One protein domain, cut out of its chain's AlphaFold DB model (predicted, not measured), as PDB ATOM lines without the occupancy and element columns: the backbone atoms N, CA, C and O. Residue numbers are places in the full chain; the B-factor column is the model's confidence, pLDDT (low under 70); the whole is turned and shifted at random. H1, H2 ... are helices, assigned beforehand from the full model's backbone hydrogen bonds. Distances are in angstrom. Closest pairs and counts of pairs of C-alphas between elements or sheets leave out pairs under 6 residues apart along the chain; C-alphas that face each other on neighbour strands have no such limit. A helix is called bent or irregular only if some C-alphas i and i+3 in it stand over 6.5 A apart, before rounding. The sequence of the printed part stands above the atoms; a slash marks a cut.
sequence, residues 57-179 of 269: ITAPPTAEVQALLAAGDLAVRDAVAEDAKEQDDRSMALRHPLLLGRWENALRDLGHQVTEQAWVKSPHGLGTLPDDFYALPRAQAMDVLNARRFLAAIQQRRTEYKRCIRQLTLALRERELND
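AT A GLANCE: This is residues 57 to 179 of the 269 residues of an uncharacterized protein of Streptomyces zagrosensis (UniProt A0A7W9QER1). One very long helix, H5, makes the length of a rod, and H3 lies side by side with it, running the other way. H2 crosses H3 and meets H5 with its last residues, 84 to 85, H1 sits near the first residues of H3, and the small H4 lies near the beginning of H5 after a long stretch without a named element. The printed part has 123 residues with five named helices, H1 to H5 in order, and no named strand: all helix. It is loose, with a radius of gyration of the C-alphas of 17.4 A and spans of 63 by 30 by 23 A.

IN THESE COORDINATES: H1 covers residues 63 to 70, beginning at C-alpha 63 (88.738, 130.415, 88.479), and is 10.6 A long. H2, residues 73 to 85, measures 18.3 A. H3, residues 97 to 117, measures 31.7 A and is irregular: C-alphas 98 and 101 are 7.3 A apart. H4, residues 131 to 135, measures 8.0 A; it is neither bent nor irregular, but only just, with C-alphas 131 and 134 6.4 A apart. H5, residues 138 to 178, measures 59.8 A and ends at C-alpha 178 (72.066, 145.966, 111.803).

HOW THE PARTS SIT: The hub, H3, touches H5 at a shallow tilt of 24 degrees, opposite ways; their closest C-alphas, Gln 117 and Val 144, are 5.9 A apart. With residues 102 to 110 alone H3 touches H2, only just about perpendicular at 72 degrees, closest at the C-alphas of Arg 77 and Ala 106, 4.9 A. With residues 98 to 99 alone it only just touches H1, with 3 pairs of C-alphas within 8 A, the closest those of Leu 69 and Leu 99, 7.0 A. H2, with residues 84 to 85 alone, touches residues 150 to 157 of H5, about perpendicular at 74 degrees; the closest C-alphas, Ala 84 and Ala 153, are 5.4 A apart. H4 is close to H5 but not clearly touching, at the C-alphas of Phe 133 and Ala 141, 6.7 A. H1 and H5 are apart. Each O i to N i+4 pair is within hydrogen-bond range in H1, H2 and H5; H3 has 13 of 17, and H4 has 0 of 1, with 1 of 2 O i to N i+3 pairs.

THE WHOLE: The C-alphas of Ala 135 and Asp 179, the two farthest apart, are 63.5 A from each other. The printed part has no cut. The links from H2 to H3 and from H3 to H4 are long. Mean pLDDT of the printed part is 93.2, and no printed residue is under 70.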
ATOM      1  N   ILE A  57      76.154 138.378 101.125       91.56
ATOM      2  CA  ILE A  57      77.413 137.671 101.378       91.56
ATOM      3  C   ILE A  57      78.354 137.971 100.219       91.56
ATOM      4  O   ILE A  57      77.950 137.920  99.060       91.56
ATOM      5  N   THR A  58      79.616 138.240 100.528       88.94
ATOM      6  CA  THR A  58      80.675 138.375  99.532       88.94
ATOM      7  C   THR A  58      81.607 137.173  99.611       88.94
ATOM      8  O   THR A  58      82.051 136.771 100.684       88.94
ATOM      9  N   ALA A  59      81.898 136.582  98.457       89.00
ATOM     10  CA  ALA A  59      82.924 135.561  98.308       89.00
ATOM     11  C   ALA A  59      83.599 135.752  96.940       89.00
ATOM     12  O   ALA A  59      82.913 136.089  95.971       89.00
ATOM     13  N   PRO A  60      84.932 135.615  96.853       88.12
ATOM     14  CA  PRO A  60      85.653 135.861  95.613       88.12
ATOM     15  C   PRO A  60      85.332 134.775  94.570       88.12
ATOM     16  O   PRO A  60      85.503 133.588  94.861       88.12
ATOM     17  N   PRO A  61      84.917 135.149  93.344       87.56
ATOM     18  CA  PRO A  61      84.691 134.202  92.259       87.56
ATOM     19  C   PRO A  61      86.028 133.832  91.600       87.56
ATOM     20  O   PRO A  61      86.386 134.362  90.549       87.56
ATOM     21  N   THR A  62      86.797 132.947  92.232       94.69
ATOM     22  CA  THR A  62      88.063 132.453  91.667       94.69
ATOM     23  C   THR A  62      87.811 131.541  90.459       94.69
ATOM     24  O   THR A  62      86.708 131.021  90.274       94.69
ATOM     25  N   ALA A  63      88.839 131.314  89.634       94.62
ATOM     26  CA  ALA A  63      88.738 130.415  88.479       94.62
ATOM     27  C   ALA A  63      88.314 128.989  88.882       94.62
ATOM     28  O   ALA A  63      87.488 128.378  88.210       94.62
ATOM     29  N   GLU A  64      88.812 128.494  90.016       94.50
ATOM     30  CA  GLU A  64      88.441 127.188  90.576       94.50
ATOM     31  C   GLU A  64      86.965 127.119  90.977       94.50
ATOM     32  O   GLU A  64      86.290 126.134  90.685       94.50
ATOM     33  N   VAL A  65      86.434 128.180  91.599       95.94
ATOM     34  CA  VAL A  65      85.007 128.264  91.941       95.94
ATOM     35  C   VAL A  65      84.162 128.206  90.673       95.94
ATOM     36  O   VAL A  65      83.200 127.445  90.617       95.94
ATOM     37  N   GLN A  66      84.528 128.970  89.642       96.19
ATOM     38  CA  GLN A  66      83.802 128.973  88.369       96.19
ATOM     39  C   GLN A  66      83.858 127.607  87.675       96.19
ATOM     40  O   GLN A  66      82.836 127.125  87.186       96.19
ATOM     41  N   ALA A  67      85.020 126.948  87.691       96.56
ATOM     42  CA  ALA A  67      85.178 125.605  87.145       96.56
ATOM     43  C   ALA A  67      84.282 124.587  87.868       96.56
ATOM     44  O   ALA A  67      83.573 123.826  87.214       96.56
ATOM     45  N   LEU A  68      84.247 124.608  89.205       96.81
ATOM     46  CA  LEU A  68      83.391 123.718  89.997       96.81
ATOM     47  C   LEU A  68      81.898 124.013  89.814       96.81
ATOM     48  O   LEU A  68      81.092 123.084  89.763       96.81
ATOM     49  N   LEU A  69      81.513 125.286  89.683       95.94
ATOM     50  CA  LEU A  69      80.129 125.674  89.399       95.94
ATOM     51  C   LEU A  69      79.661 125.169  88.028       95.94
ATOM     52  O   LEU A  69      78.521 124.730  87.912       95.94
ATOM     53  N   ALA A  70      80.539 125.187  87.022       96.88
ATOM     54  CA  ALA A  70      80.257 124.665  85.686       96.88
ATOM     55  C   ALA A  70      80.359 123.131  85.587       96.88
ATOM     56  O   ALA A  70      79.819 122.533  84.655       96.88
ATOM     57  N   ALA A  71      81.056 122.482  86.523       96.81
ATOM     58  CA  ALA A  71      81.257 121.038  86.519       96.81
ATOM     59  C   ALA A  71      79.971 120.265  86.839       96.81
ATOM     60  O   ALA A  71      79.150 120.687  87.658       96.81
ATOM     61  N   GLY A  72      79.838 119.071  86.256       96.38
ATOM     62  CA  GLY A  72      78.797 118.107  86.620       96.38
ATOM     63  C   GLY A  72      79.007 117.507  88.016       96.38
ATOM     64  O   GLY A  72      80.084 117.615  88.601       96.38
ATOM     65  N   ASP A  73      77.978 116.851  88.556       95.00
ATOM     66  CA  ASP A  73      77.995 116.354  89.942       95.00
ATOM     67  C   ASP A  73      79.070 115.300  90.209       95.00
ATOM     68  O   ASP A  73      79.648 115.283  91.293       95.00
ATOM     69  N   LEU A  74      79.399 114.472  89.212       95.75
ATOM     70  CA  LEU A  74      80.498 113.513  89.316       95.75
ATOM     71  C   LEU A  74      81.842 114.221  89.538       95.75
ATOM     72  O   LEU A  74      82.552 113.890  90.478       95.75
ATOM     73  N   ALA A  75      82.144 115.244  88.735       96.94
ATOM     74  CA  ALA A  75      83.392 115.997  88.846       96.94
ATOM     75  C   ALA A  75      83.496 116.747  90.184       96.94
ATOM     76  O   ALA A  75      84.566 116.801  90.785       96.94
ATOM     77  N   VAL A  76      82.380 117.284  90.692       96.62
ATOM     78  CA  VAL A  76      82.356 117.889  92.032       96.62
ATOM     79  C   VAL A  76      82.570 116.838  93.113       96.62
ATOM     80  O   VAL A  76      83.334 117.078  94.042       96.62
ATOM     81  N   ARG A  77      81.946 115.664  93.002       97.44
ATOM     82  CA  ARG A  77      82.164 114.573  93.956       97.44
ATOM     83  C   ARG A  77      83.619 114.117  93.975       97.44
ATOM     84  O   ARG A  77      84.149 113.898  95.060       97.44
ATOM     85  N   ASP A  78      84.259 114.021  92.816       96.50
ATOM     86  CA  ASP A  78      85.671 113.653  92.712       96.50
ATOM     87  C   ASP A  78      86.561 114.732  93.346       96.50
ATOM     88  O   ASP A  78      87.408 114.408  94.173       96.50
ATOM     89  N   ALA A  79      86.292 116.018  93.094       96.25
ATOM     90  CA  ALA A  79      86.994 117.117  93.766       96.25
ATOM     91  C   ALA A  79      86.820 117.087  95.298       96.25
ATOM     92  O   ALA A  79      87.762 117.350  96.041       96.25
ATOM     93  N   VAL A  80      85.628 116.733  95.786       97.12
ATOM     94  CA  VAL A  80      85.358 116.557  97.224       97.12
ATOM     95  C   VAL A  80      86.081 115.333  97.787       97.12
ATOM     96  O   VAL A  80      86.527 115.361  98.933       97.12
ATOM     97  N   ALA A  81      86.198 114.254  97.011       96.31
ATOM     98  CA  ALA A  81      86.955 113.076  97.407       96.31
ATOM     99  C   ALA A  81      88.449 113.398  97.528       96.31
ATOM    100  O   ALA A  81      89.062 112.991  98.513       96.31
ATOM    101  N   GLU A  82      89.016 114.152  96.586       95.06
ATOM    102  CA  GLU A  82      90.402 114.624  96.670       95.06
ATOM    103  C   GLU A  82      90.606 115.571  97.865       95.06
ATOM    104  O   GLU A  82      91.480 115.311  98.689       95.06
ATOM    105  N   ASP A  83      89.723 116.557  98.085       95.12
ATOM    106  CA  ASP A  83      89.775 117.435  99.274       95.12
ATOM    107  C   ASP A  83      89.683 116.661 100.603       95.12
ATOM    108  O   ASP A  83      90.245 117.067 101.622       95.12
ATOM    109  N   ALA A  84      88.964 115.537 100.629       93.81
ATOM    110  CA  ALA A  84      88.907 114.673 101.803       93.81
ATOM    111  C   ALA A  84      90.173 113.812 101.972       93.81
ATOM    112  O   ALA A  84      90.515 113.467 103.103       93.81
ATOM    113  N   LYS A  85      90.882 113.460 100.893       91.75
ATOM    114  CA  LYS A  85      92.166 112.742 100.971       91.75
ATOM    115  C   LYS A  85      93.304 113.669 101.406       91.75
ATOM    116  O   LYS A  85      94.150 113.253 102.198       91.75
ATOM    117  N   GLU A  86      93.307 114.910 100.929       86.31
ATOM    118  CA  GLU A  86      94.345 115.905 101.206       86.31
ATOM    119  C   GLU A  86      94.053 116.662 102.511       86.31
ATOM    120  O   GLU A  86      93.237 117.578 102.585       86.31
ATOM    121  N   GLN A  87      94.703 116.260 103.608       73.50
ATOM    122  CA  GLN A  87      94.439 116.863 104.924       73.50
ATOM    123  C   GLN A  87      95.056 118.263 105.090       73.50
ATOM    124  O   GLN A  87      94.473 119.096 105.800       73.50
ATOM    125  N   ASP A  88      96.182 118.513 104.415       77.31
ATOM    126  CA  ASP A  88      97.003 119.717 104.571       77.31
ATOM    127  C   ASP A  88      96.611 120.848 103.611       77.31
ATOM    128  O   ASP A  88      96.627 122.011 104.020       77.31
ATOM    129  N   ASP A  89      96.184 120.524 102.387       81.88
ATOM    130  CA  ASP A  89      95.717 121.508 101.408       81.88
ATOM    131  C   ASP A  89      94.200 121.410 101.241       81.88
ATOM    132  O   ASP A  89      93.658 120.424 100.753       81.88
ATOM    133  N   ARG A  90      93.484 122.409 101.760       85.88
ATOM    134  CA  ARG A  90      92.018 122.384 101.813       85.88
ATOM    135  C   ARG A  90      91.467 123.248 100.699       85.88
ATOM    136  O   ARG A  90      91.765 124.443 100.653       85.88
ATOM    137  N   SER A  91      90.554 122.705  99.905       89.56
ATOM    138  CA  SER A  91      89.937 123.442  98.812       89.56
ATOM    139  C   SER A  91      89.074 124.587  99.343       89.56
ATOM    140  O   SER A  91      87.978 124.405  99.886       89.56
ATOM    141  N   MET A  92      89.557 125.816  99.162       90.62
ATOM    142  CA  MET A  92      88.786 127.017  99.485       90.62
ATOM    143  C   MET A  92      87.586 127.188  98.550       90.62
ATOM    144  O   MET A  92      86.575 127.760  98.960       90.62
ATOM    145  N   ALA A  93      87.664 126.652  97.329       94.38
ATOM    146  CA  ALA A  93      86.590 126.734  96.349       94.38
ATOM    147  C   ALA A  93      85.329 125.979  96.804       94.38
ATOM    148  O   ALA A  93      84.232 126.528  96.716       94.38
ATOM    149  N   LEU A  94      85.462 124.784  97.397       94.75
ATOM    150  CA  LEU A  94      84.319 124.005  97.912       94.75
ATOM    151  C   LEU A  94      83.543 124.710  99.038       94.75
ATOM    152  O   LEU A  94      82.360 124.440  99.244       94.75
ATOM    153  N   ARG A  95      84.184 125.648  99.746       93.50
ATOM    154  CA  ARG A  95      83.566 126.450 100.816       93.50
ATOM    155  C   ARG A  95      82.791 127.661 100.300       93.50
ATOM    156  O   ARG A  95      82.200 128.388 101.100       93.50
ATOM    157  N   HIS A  96      82.806 127.909  98.992       95.31
ATOM    158  CA  HIS A  96      82.075 129.017  98.394       95.31
ATOM    159  C   HIS A  96      80.560 128.858  98.638       95.31
ATOM    160  O   HIS A  96      80.049 127.754  98.443       95.31
ATOM    161  N   PRO A  97      79.808 129.922  98.998       95.19
ATOM    162  CA  PRO A  97      78.383 129.827  99.347       95.19
ATOM    163  C   PRO A  97      77.529 129.069  98.322       95.19
ATOM    164  O   PRO A  97      76.694 128.253  98.697       95.19
ATOM    165  N   LEU A  98      77.797 129.283  97.030       95.56
ATOM    166  CA  LEU A  98      77.089 128.625  95.923       95.56
ATOM    167  C   LEU A  98      77.413 127.128  95.747       95.56
ATOM    168  O   LEU A  98      76.693 126.428  95.042       95.56
ATOM    169  N   LEU A  99      78.494 126.631  96.351       96.44
ATOM    170  CA  LEU A  99      78.921 125.230  96.254       96.44
ATOM    171  C   LEU A  99      78.559 124.412  97.499       96.44
ATOM    172  O   LEU A  99      78.588 123.187  97.431       96.44
ATOM    173  N   LEU A 100      78.155 125.048  98.606       95.88
ATOM    174  CA  LEU A 100      77.927 124.371  99.889       95.88
ATOM    175  C   LEU A 100      76.884 123.246  99.822       95.88
ATOM    176  O   LEU A 100      77.103 122.189 100.412       95.88
ATOM    177  N   GLY A 101      75.795 123.424  99.068       95.62
ATOM    178  CA  GLY A 101      74.790 122.372  98.877       95.62
ATOM    179  C   GLY A 101      75.333 121.170  98.102       95.62
ATOM    180  O   GLY A 101      75.115 120.019  98.486       95.62
ATOM    181  N   ARG A 102      76.112 121.424  97.042       96.31
ATOM    182  CA  ARG A 102      76.748 120.366  96.238       96.31
ATOM    183  C   ARG A 102      77.851 119.654  97.021       96.31
ATOM    184  O   ARG A 102      77.953 118.434  96.946       96.31
ATOM    185  N   TRP A 103      78.610 120.392  97.827       97.12
ATOM    186  CA  TRP A 103      79.617 119.839  98.727       97.12
ATOM    187  C   TRP A 103      78.992 118.926  99.786       97.12
ATOM    188  O   TRP A 103      79.465 117.807  99.989       97.12
ATOM    189  N   GLU A 104      77.892 119.347 100.420       96.44
ATOM    190  CA  GLU A 104      77.171 118.509 101.380       96.44
ATOM    191  C   GLU A 104      76.663 117.210 100.743       96.44
ATOM    192  O   GLU A 104      76.835 116.136 101.326       96.44
ATOM    193  N   ASN A 105      76.039 117.304  99.564       96.25
ATOM    194  CA  ASN A 105      75.533 116.140  98.838       96.25
ATOM    195  C   ASN A 105      76.673 115.172  98.491       96.25
ATOM    196  O   ASN A 105      76.596 113.998  98.842       96.25
ATOM    197  N   ALA A 106      77.778 115.673  97.933       97.56
ATOM    198  CA  ALA A 106      78.949 114.858  97.616       97.56
ATOM    199  C   ALA A 106      79.542 114.157  98.852       97.56
ATOM    200  O   ALA A 106      79.817 112.959  98.807       97.56
ATOM    201  N   LEU A 107      79.692 114.862  99.982       96.94
ATOM    202  CA  LEU A 107      80.177 114.266 101.235       96.94
ATOM    203  C   LEU A 107      79.232 113.182 101.772       96.94
ATOM    204  O   LEU A 107      79.681 112.201 102.370       96.94
ATOM    205  N   ARG A 108      77.918 113.362 101.603       96.44
ATOM    206  CA  ARG A 108      76.911 112.369 101.993       96.44
ATOM    207  C   ARG A 108      77.036 111.117 101.130       96.44
ATOM    208  O   ARG A 108      77.126 110.021 101.683       96.44
ATOM    209  N   ASP A 109      77.101 111.293  99.816       96.69
ATOM    210  CA  ASP A 109      77.181 110.202  98.847       96.69
ATOM    211  C   ASP A 109      78.473 109.397  99.012       96.69
ATOM    212  O   ASP A 109      78.426 108.170  99.104       96.69
ATOM    213  N   LEU A 110      79.617 110.076  99.149       96.69
ATOM    214  CA  LEU A 110      80.906 109.437  99.431       96.69
ATOM    215  C   LEU A 110      80.867 108.644 100.741       96.69
ATOM    216  O   LEU A 110      81.348 107.514 100.797       96.69
ATOM    217  N   GLY A 111      80.248 109.197 101.789       96.31
ATOM    218  CA  GLY A 111      80.081 108.489 103.056       96.31
ATOM    219  C   GLY A 111      79.311 107.178 102.889       96.31
ATOM    220  O   GLY A 111      79.737 106.144 103.406       96.31
ATOM    221  N   HIS A 112      78.203 107.197 102.142       95.94
ATOM    222  CA  HIS A 112      77.412 105.995 101.873       95.94
ATOM    223  C   HIS A 112      78.180 104.957 101.046       95.94
ATOM    224  O   HIS A 112      78.143 103.781 101.395       95.94
ATOM    225  N   GLN A 113      78.928 105.376 100.024       95.38
ATOM    226  CA  GLN A 113      79.712 104.465  99.176       95.38
ATOM    227  C   GLN A 113      80.821 103.738  99.945       95.38
ATOM    228  O   GLN A 113      81.114 102.580  99.673       95.38
ATOM    229  N   VAL A 114      81.421 104.401 100.932       95.19
ATOM    230  CA  VAL A 114      82.565 103.867 101.689       95.19
ATOM    231  C   VAL A 114      82.119 103.030 102.894       95.19
ATOM    232  O   VAL A 114      82.916 102.277 103.448       95.19
ATOM    233  N   THR A 115      80.848 103.127 103.300       93.81
ATOM    234  CA  THR A 115      80.297 102.490 104.514       93.81
ATOM    235  C   THR A 115      80.549 100.980 104.540       93.81
ATOM    236  O   THR A 115      81.053 100.459 105.536       93.81
ATOM    237  N   GLU A 116      80.249 100.287 103.439       92.19
ATOM    238  CA  GLU A 116      80.430  98.836 103.342       92.19
ATOM    239  C   GLU A 116      81.911  98.455 103.388       92.19
ATOM    240  O   GLU A 116      82.301  97.642 104.218       92.19
ATOM    241  N   GLN A 117      82.760  99.105 102.587       92.94
ATOM    242  CA  GLN A 117      84.201  98.824 102.544       92.94
ATOM    243  C   GLN A 117      84.912  99.137 103.873       92.94
ATOM    244  O   GLN A 117      85.863  98.460 104.251       92.94
ATOM    245  N   ALA A 118      84.441 100.145 104.609       93.88
ATOM    246  CA  ALA A 118      84.949 100.507 105.932       93.88
ATOM    247  C   ALA A 118      84.459  99.578 107.061       93.88
ATOM    248  O   ALA A 118      84.863  99.768 108.217       93.88
ATOM    249  N   TRP A 119      83.598  98.603 106.740       94.12
ATOM    250  CA  TRP A 119      82.983  97.672 107.689       94.12
ATOM    251  C   TRP A 119      82.272  98.413 108.828       94.12
ATOM    252  O   TRP A 119      82.426  98.100 110.011       94.12
ATOM    253  N   VAL A 120      81.511  99.452 108.475       92.06
ATOM    254  CA  VAL A 120      80.730 100.242 109.431       92.06
ATOM    255  C   VAL A 120      79.242 100.106 109.154       92.06
ATOM    256  O   VAL A 120      78.806  99.943 108.022       92.06
ATOM    257  N   LYS A 121      78.429 100.225 110.205       90.19
ATOM    258  CA  LYS A 121      76.963 100.161 110.082       90.19
ATOM    259  C   LYS A 121      76.348 101.458 109.551       90.19
ATOM    260  O   LYS A 121      75.174 101.484 109.201       90.19
ATOM    261  N   SER A 122      77.100 102.558 109.586       90.94
ATOM    262  CA  SER A 122      76.599 103.890 109.262       90.94
ATOM    263  C   SER A 122      77.732 104.809 108.800       90.94
ATOM    264  O   SER A 122      78.806 104.783 109.403       90.94
ATOM    265  N   PRO A 123      77.488 105.710 107.829       90.38
ATOM    266  CA  PRO A 123      78.471 106.713 107.408       90.38
ATOM    267  C   PRO A 123      78.771 107.761 108.495       90.38
ATOM    268  O   PRO A 123      79.681 108.579 108.352       90.38
ATOM    269  N   HIS A 124      77.992 107.785 109.581       88.62
ATOM    270  CA  HIS A 124      78.081 108.795 110.637       88.62
ATOM    271  C   HIS A 124      78.955 108.390 111.826       88.62
ATOM    272  O   HIS A 124      79.184 109.217 112.706       88.62
ATOM    273  N   GLY A 125      79.433 107.147 111.880       86.00
ATOM    274  CA  GLY A 125      80.247 106.677 112.992       86.00
ATOM    275  C   GLY A 125      81.105 105.488 112.601       86.00
ATOM    276  O   GLY A 125      80.623 104.543 111.986       86.00
ATOM    277  N   LEU A 126      82.381 105.533 112.984       88.81
ATOM    278  CA  LEU A 126      83.327 104.456 112.692       88.81
ATOM    279  C   LEU A 126      83.063 103.196 113.529       88.81
ATOM    280  O   LEU A 126      83.332 102.087 113.073       88.81
ATOM    281  N   GLY A 127      82.551 103.351 114.754       88.12
ATOM    282  CA  GLY A 127      82.356 102.237 115.684       88.12
ATOM    283  C   GLY A 127      83.647 101.467 115.989       88.12
ATOM    284  O   GLY A 127      84.749 101.878 115.613       88.12
ATOM    285  N   THR A 128      83.510 100.338 116.676       89.75
ATOM    286  CA  THR A 128      84.612  99.394 116.893       89.75
ATOM    287  C   THR A 128      84.863  98.564 115.638       89.75
ATOM    288  O   THR A 128      83.944  98.321 114.853       89.75
ATOM    289  N   LEU A 129      86.114  98.139 115.438       90.69
ATOM    290  CA  LEU A 129      86.412  97.105 114.450       90.69
ATOM    291  C   LEU A 129      85.772  95.784 114.908       90.69
ATOM    292  O   LEU A 129      85.849  95.484 116.102       90.69
ATOM    293  N   PRO A 130      85.125  95.025 114.011       87.12
ATOM    294  CA  PRO A 130      84.620  93.698 114.345       87.12
ATOM    295  C   PRO A 130      85.764  92.708 114.643       87.12
ATOM    296  O   PRO A 130      86.874  92.876 114.140       87.12
ATOM    297  N   ASP A 131      85.502  91.678 115.454       87.06
ATOM    298  CA  ASP A 131      86.537  90.738 115.928       87.06
ATOM    299  C   ASP A 131      87.195  89.928 114.793       87.06
ATOM    300  O   ASP A 131      88.372  89.573 114.870       87.06
ATOM    301  N   ASP A 132      86.460  89.678 113.709       91.12
ATOM    302  CA  ASP A 132      86.937  88.968 112.517       91.12
ATOM    303  C   ASP A 132      87.937  89.782 111.674       91.12
ATOM    304  O   ASP A 132      88.683  89.201 110.884       91.12
ATOM    305  N   PHE A 133      88.050  91.100 111.891       92.44
ATOM    306  CA  PHE A 133      89.037  91.953 111.220       92.44
ATOM    307  C   PHE A 133      90.473  91.445 111.414       92.44
ATOM    308  O   PHE A 133      91.280  91.469 110.484       92.44
ATOM    309  N   TYR A 134      90.807  90.958 112.612       91.75
ATOM    310  CA  TYR A 134      92.161  90.498 112.935       91.75
ATOM    311  C   TYR A 134      92.527  89.160 112.277       91.75
ATOM    312  O   TYR A 134      93.702  88.792 112.266       91.75
ATOM    313  N   ALA A 135      91.549  88.454 111.706       94.38
ATOM    314  CA  ALA A 135      91.767  87.237 110.931       94.38
ATOM    315  C   ALA A 135      92.016  87.514 109.434       94.38
ATOM    316  O   ALA A 135      92.333  86.588 108.685       94.38
ATOM    317  N   LEU A 136      91.880  88.768 108.979       93.94
ATOM    318  CA  LEU A 136      92.024  89.120 107.569       93.94
ATOM    319  C   LEU A 136      93.476  89.040 107.070       93.94
ATOM    320  O   LEU A 136      94.416  89.417 107.778       93.94
ATOM    321  N   PRO A 137      93.682  88.678 105.789       96.69
ATOM    322  CA  PRO A 137      94.946  88.911 105.109       96.69
ATOM    323  C   PRO A 137      95.331  90.394 105.149       96.69
ATOM    324  O   PRO A 137      94.490  91.274 104.964       96.69
ATOM    325  N   ARG A 138      96.631  90.677 105.295       95.44
ATOM    326  CA  ARG A 138      97.159  92.046 105.437       95.44
ATOM    327  C   ARG A 138      96.641  93.023 104.375       95.44
ATOM    328  O   ARG A 138      96.343  94.160 104.716       95.44
ATOM    329  N   ALA A 139      96.552  92.602 103.113       95.38
ATOM    330  CA  ALA A 139      96.062  93.459 102.030       95.38
ATOM    331  C   ALA A 139      94.605  93.902 102.266       95.38
ATOM    332  O   ALA A 139      94.321  95.092 102.259       95.38
ATOM    333  N   GLN A 140      93.723  92.959 102.604       95.19
ATOM    334  CA  GLN A 140      92.310  93.238 102.876       95.19
ATOM    335  C   GLN A 140      92.132  94.077 104.149       95.19
ATOM    336  O   GLN A 140      91.347  95.021 104.172       95.19
ATOM    337  N   ALA A 141      92.916  93.791 105.194       95.19
ATOM    338  CA  ALA A 141      92.922  94.601 106.409       95.19
ATOM    339  C   ALA A 141      93.329  96.058 106.116       95.19
ATOM    340  O   ALA A 141      92.742  96.994 106.661       95.19
ATOM    341  N   MET A 142      94.309  96.269 105.231       96.62
ATOM    342  CA  MET A 142      94.721  97.608 104.806       96.62
ATOM    343  C   MET A 142      93.626  98.339 104.027       96.62
ATOM    344  O   MET A 142      93.436  99.530 104.268       96.62
ATOM    345  N   ASP A 143      92.880  97.650 103.162       95.88
ATOM    346  CA  ASP A 143      91.758  98.247 102.426       95.88
ATOM    347  C   ASP A 143      90.665  98.749 103.379       95.88
ATOM    348  O   ASP A 143      90.230  99.898 103.271       95.88
ATOM    349  N   VAL A 144      90.297  97.941 104.380       96.06
ATOM    350  CA  VAL A 144      89.332  98.333 105.423       96.06
ATOM    351  C   VAL A 144      89.852  99.530 106.226       96.06
ATOM    352  O   VAL A 144      89.124 100.500 106.448       96.06
ATOM    353  N   LEU A 145      91.124  99.520 106.642       95.69
ATOM    354  CA  LEU A 145      91.715 100.642 107.383       95.69
ATOM    355  C   LEU A 145      91.763 101.930 106.554       95.69
ATOM    356  O   LEU A 145      91.493 103.008 107.088       95.69
ATOM    357  N   ASN A 146      92.080 101.842 105.264       95.56
ATOM    358  CA  ASN A 146      92.101 102.992 104.365       95.56
ATOM    359  C   ASN A 146      90.691 103.547 104.133       95.56
ATOM    360  O   ASN A 146      90.499 104.760 104.228       95.56
ATOM    361  N   ALA A 147      89.693 102.681 103.943       95.56
ATOM    362  CA  ALA A 147      88.293 103.085 103.851       95.56
ATOM    363  C   ALA A 147      87.817 103.784 105.138       95.56
ATOM    364  O   ALA A 147      87.189 104.840 105.080       95.56
ATOM    365  N   ARG A 148      88.193 103.271 106.318       96.44
ATOM    366  CA  ARG A 148      87.890 103.914 107.612       96.44
ATOM    367  C   ARG A 148      88.574 105.273 107.774       96.44
ATOM    368  O   ARG A 148      87.944 106.203 108.269       96.44
ATOM    369  N   ARG A 149      89.835 105.415 107.346       95.38
ATOM    370  CA  ARG A 149      90.549 106.709 107.343       95.38
ATOM    371  C   ARG A 149      89.867 107.724 106.433       95.38
ATOM    372  O   ARG A 149      89.647 108.857 106.848       95.38
ATOM    373  N   PHE A 150      89.490 107.306 105.229       95.94
ATOM    374  CA  PHE A 150      88.780 108.168 104.292       95.94
ATOM    375  C   PHE A 150      87.405 108.580 104.838       95.94
ATOM    376  O   PHE A 150      87.058 109.758 104.815       95.94
ATOM    377  N   LEU A 151      86.664 107.651 105.451       96.06
ATOM    378  CA  LEU A 151      85.395 107.960 106.111       96.06
ATOM    379  C   LEU A 151      85.561 108.948 107.280       96.06
ATOM    380  O   LEU A 151      84.737 109.850 107.442       96.06
ATOM    381  N   ALA A 152      86.637 108.829 108.064       95.19
ATOM    382  CA  ALA A 152      86.971 109.801 109.106       95.19
ATOM    383  C   ALA A 152      87.209 111.203 108.516       95.19
ATOM    384  O   ALA A 152      86.702 112.197 109.042       95.19
ATOM    385  N   ALA A 153      87.925 111.286 107.393       95.19
ATOM    386  CA  ALA A 153      88.186 112.550 106.717       95.19
ATOM    387  C   ALA A 153      86.902 113.179 106.142       95.19
ATOM    388  O   ALA A 153      86.666 114.374 106.322       95.19
ATOM    389  N   ILE A 154      85.995 112.374 105.575       95.81
ATOM    390  CA  ILE A 154      84.652 112.827 105.169       95.81
ATOM    391  C   ILE A 154      83.901 113.430 106.366       95.81
ATOM    392  O   ILE A 154      83.313 114.507 106.260       95.81
ATOM    393  N   GLN A 155      83.922 112.777 107.532       94.25
ATOM    394  CA  GLN A 155      83.259 113.286 108.742       94.25
ATOM    395  C   GLN A 155      83.868 114.607 109.231       94.25
ATOM    396  O   GLN A 155      83.135 115.520 109.640       94.25
ATOM    397  N   GLN A 156      85.190 114.750 109.137       93.25
ATOM    398  CA  GLN A 156      85.870 116.012 109.407       93.25
ATOM    399  C   GLN A 156      85.383 117.112 108.453       93.25
ATOM    400  O   GLN A 156      84.943 118.168 108.920       93.25
ATOM    401  N   ARG A 157      85.353 116.858 107.139       94.81
ATOM    402  CA  ARG A 157      84.854 117.824 106.144       94.81
ATOM    403  C   ARG A 157      83.384 118.177 106.344       94.81
ATOM    404  O   ARG A 157      83.018 119.342 106.238       94.81
ATOM    405  N   ARG A 158      82.543 117.234 106.774       94.94
ATOM    406  CA  ARG A 158      81.149 117.530 107.157       94.94
ATOM    407  C   ARG A 158      81.048 118.461 108.363       94.94
ATOM    408  O   ARG A 158      80.134 119.283 108.429       94.94
ATOM    409  N   THR A 159      81.960 118.344 109.324       94.19
ATOM    410  CA  THR A 159      82.019 119.259 110.473       94.19
ATOM    411  C   THR A 159      82.452 120.657 110.038       94.19
ATOM    412  O   THR A 159      81.894 121.649 110.510       94.19
ATOM    413  N   GLU A 160      83.397 120.747 109.100       94.06
ATOM    414  CA  GLU A 160      83.810 122.014 108.487       94.06
ATOM    415  C   GLU A 160      82.668 122.665 107.706       94.06
ATOM    416  O   GLU A 160      82.358 123.825 107.956       94.06
ATOM    417  N   TYR A 161      81.973 121.907 106.858       95.31
ATOM    418  CA  TYR A 161      80.764 122.346 106.165       95.31
ATOM    419  C   TYR A 161      79.733 122.952 107.136       95.31
ATOM    420  O   TYR A 161      79.306 124.095 106.967       95.31
ATOM    421  N   LYS A 162      79.391 122.234 108.219       95.94
ATOM    422  CA  LYS A 162      78.454 122.734 109.246       95.94
ATOM    423  C   LYS A 162      78.939 124.032 109.888       95.94
ATOM    424  O   LYS A 162      78.131 124.913 110.186       95.94
ATOM    425  N   ARG A 163      80.249 124.157 110.121       95.62
ATOM    426  CA  ARG A 163      80.856 125.385 110.649       95.62
ATOM    427  C   ARG A 163      80.715 126.538 109.653       95.62
ATOM    428  O   ARG A 163      80.302 127.612 110.079       95.62
ATOM    429  N   CYS A 164      80.992 126.311 108.367       94.69
ATOM    430  CA  CYS A 164      80.833 127.310 107.309       94.69
ATOM    431  C   CYS A 164      79.385 127.806 107.212       94.69
ATOM    432  O   CYS A 164      79.159 129.012 107.273       94.69
ATOM    433  N   ILE A 165      78.404 126.894 107.163       96.25
ATOM    434  CA  ILE A 165      76.977 127.257 107.164       96.25
ATOM    435  C   ILE A 165      76.644 128.122 108.376       96.25
ATOM    436  O   ILE A 165      76.094 129.210 108.230       96.25
ATOM    437  N   ARG A 166      77.041 127.687 109.578       95.62
ATOM    438  CA  ARG A 166      76.770 128.437 110.808       95.62
ATOM    439  C   ARG A 166      77.354 129.846 110.762       95.62
ATOM    440  O   ARG A 166      76.671 130.783 111.158       95.62
ATOM    441  N   GLN A 167      78.594 129.995 110.304       94.88
ATOM    442  CA  GLN A 167      79.255 131.297 110.196       94.88
ATOM    443  C   GLN A 167      78.529 132.220 109.214       94.88
ATOM    444  O   GLN A 167      78.261 133.368 109.557       94.88
ATOM    445  N   LEU A 168      78.149 131.718 108.035       94.75
ATOM    446  CA  LEU A 168      77.428 132.511 107.037       94.75
ATOM    447  C   LEU A 168      76.031 132.913 107.521       94.75
ATOM    448  O   LEU A 168      75.653 134.075 107.401       94.75
ATOM    449  N   THR A 169      75.276 131.989 108.122       94.06
ATOM    450  CA  THR A 169      73.944 132.293 108.666       94.06
ATOM    451  C   THR A 169      74.018 133.285 109.828       94.06
ATOM    452  O   THR A 169      73.162 134.162 109.935       94.06
ATOM    453  N   LEU A 170      75.039 133.191 110.690       93.50
ATOM    454  CA  LEU A 170      75.263 134.177 111.751       93.50
ATOM    455  C   LEU A 170      75.583 135.558 111.171       93.50
ATOM    456  O   LEU A 170      74.933 136.522 111.559       93.50
ATOM    457  N   ALA A 171      76.497 135.640 110.202       91.38
ATOM    458  CA  ALA A 171      76.842 136.898 109.544       91.38
ATOM    459  C   ALA A 171      75.630 137.542 108.849       91.38
ATOM    460  O   ALA A 171      75.422 138.750 108.953       91.38
ATOM    461  N   LEU A 172      74.787 136.739 108.190       91.56
ATOM    462  CA  LEU A 172      73.537 137.214 107.595       91.56
ATOM    463  C   LEU A 172      72.579 137.775 108.637       91.56
ATOM    464  O   LEU A 172      72.053 138.869 108.455       91.56
ATOM    465  N   ARG A 173      72.387 137.052 109.741       89.44
ATOM    466  CA  ARG A 173      71.513 137.490 110.827       89.44
ATOM    467  C   ARG A 173      72.027 138.767 111.483       89.44
ATOM    468  O   ARG A 173      71.242 139.659 111.776       89.44
ATOM    469  N   GLU A 174      73.329 138.870 111.724       88.94
ATOM    470  CA  GLU A 174      73.942 140.086 112.261       88.94
ATOM    471  C   GLU A 174      73.767 141.263 111.303       88.94
ATOM    472  O   GLU A 174      73.414 142.358 111.735       88.94
ATOM    473  N   ARG A 175      73.952 141.046 109.998       87.25
ATOM    474  CA  ARG A 175      73.736 142.085 108.989       87.25
ATOM    475  C   ARG A 175      72.275 142.519 108.918       87.25
ATOM    476  O   ARG A 175      72.019 143.713 108.852       87.25
ATOM    477  N   GLU A 176      71.334 141.582 108.975       86.00
ATOM    478  CA  GLU A 176      69.895 141.865 109.018       86.00
ATOM    479  C   GLU A 176      69.518 142.662 110.273       86.00
ATOM    480  O   GLU A 176      68.825 143.670 110.187       86.00
ATOM    481  N   LEU A 177      70.032 142.275 111.444       83.31
ATOM    482  CA  LEU A 177      69.779 143.002 112.690       83.31
ATOM    483  C   LEU A 177      70.342 144.427 112.676       83.31
ATOM    484  O   LEU A 177      69.793 145.299 113.346       83.31
ATOM    485  N   ASN A 178      71.425 144.659 111.933       84.94
ATOM    486  CA  ASN A 178      72.066 145.966 111.803       84.94
ATOM    487  C   ASN A 178      71.610 146.751 110.564       84.94
ATOM    488  O   ASN A 178      72.048 147.886 110.376       84.94
ATOM    489  N   ASP A 179      70.743 146.184 109.722       85.25
ATOM    490  CA  ASP A 179      70.204 146.880 108.561       85.25
ATOM    491  C   ASP A 179      69.382 148.095 109.034       85.25
ATOM    492  O   ASP A 179      68.416 147.930 109.792       85.25
TER     493      ASP A 179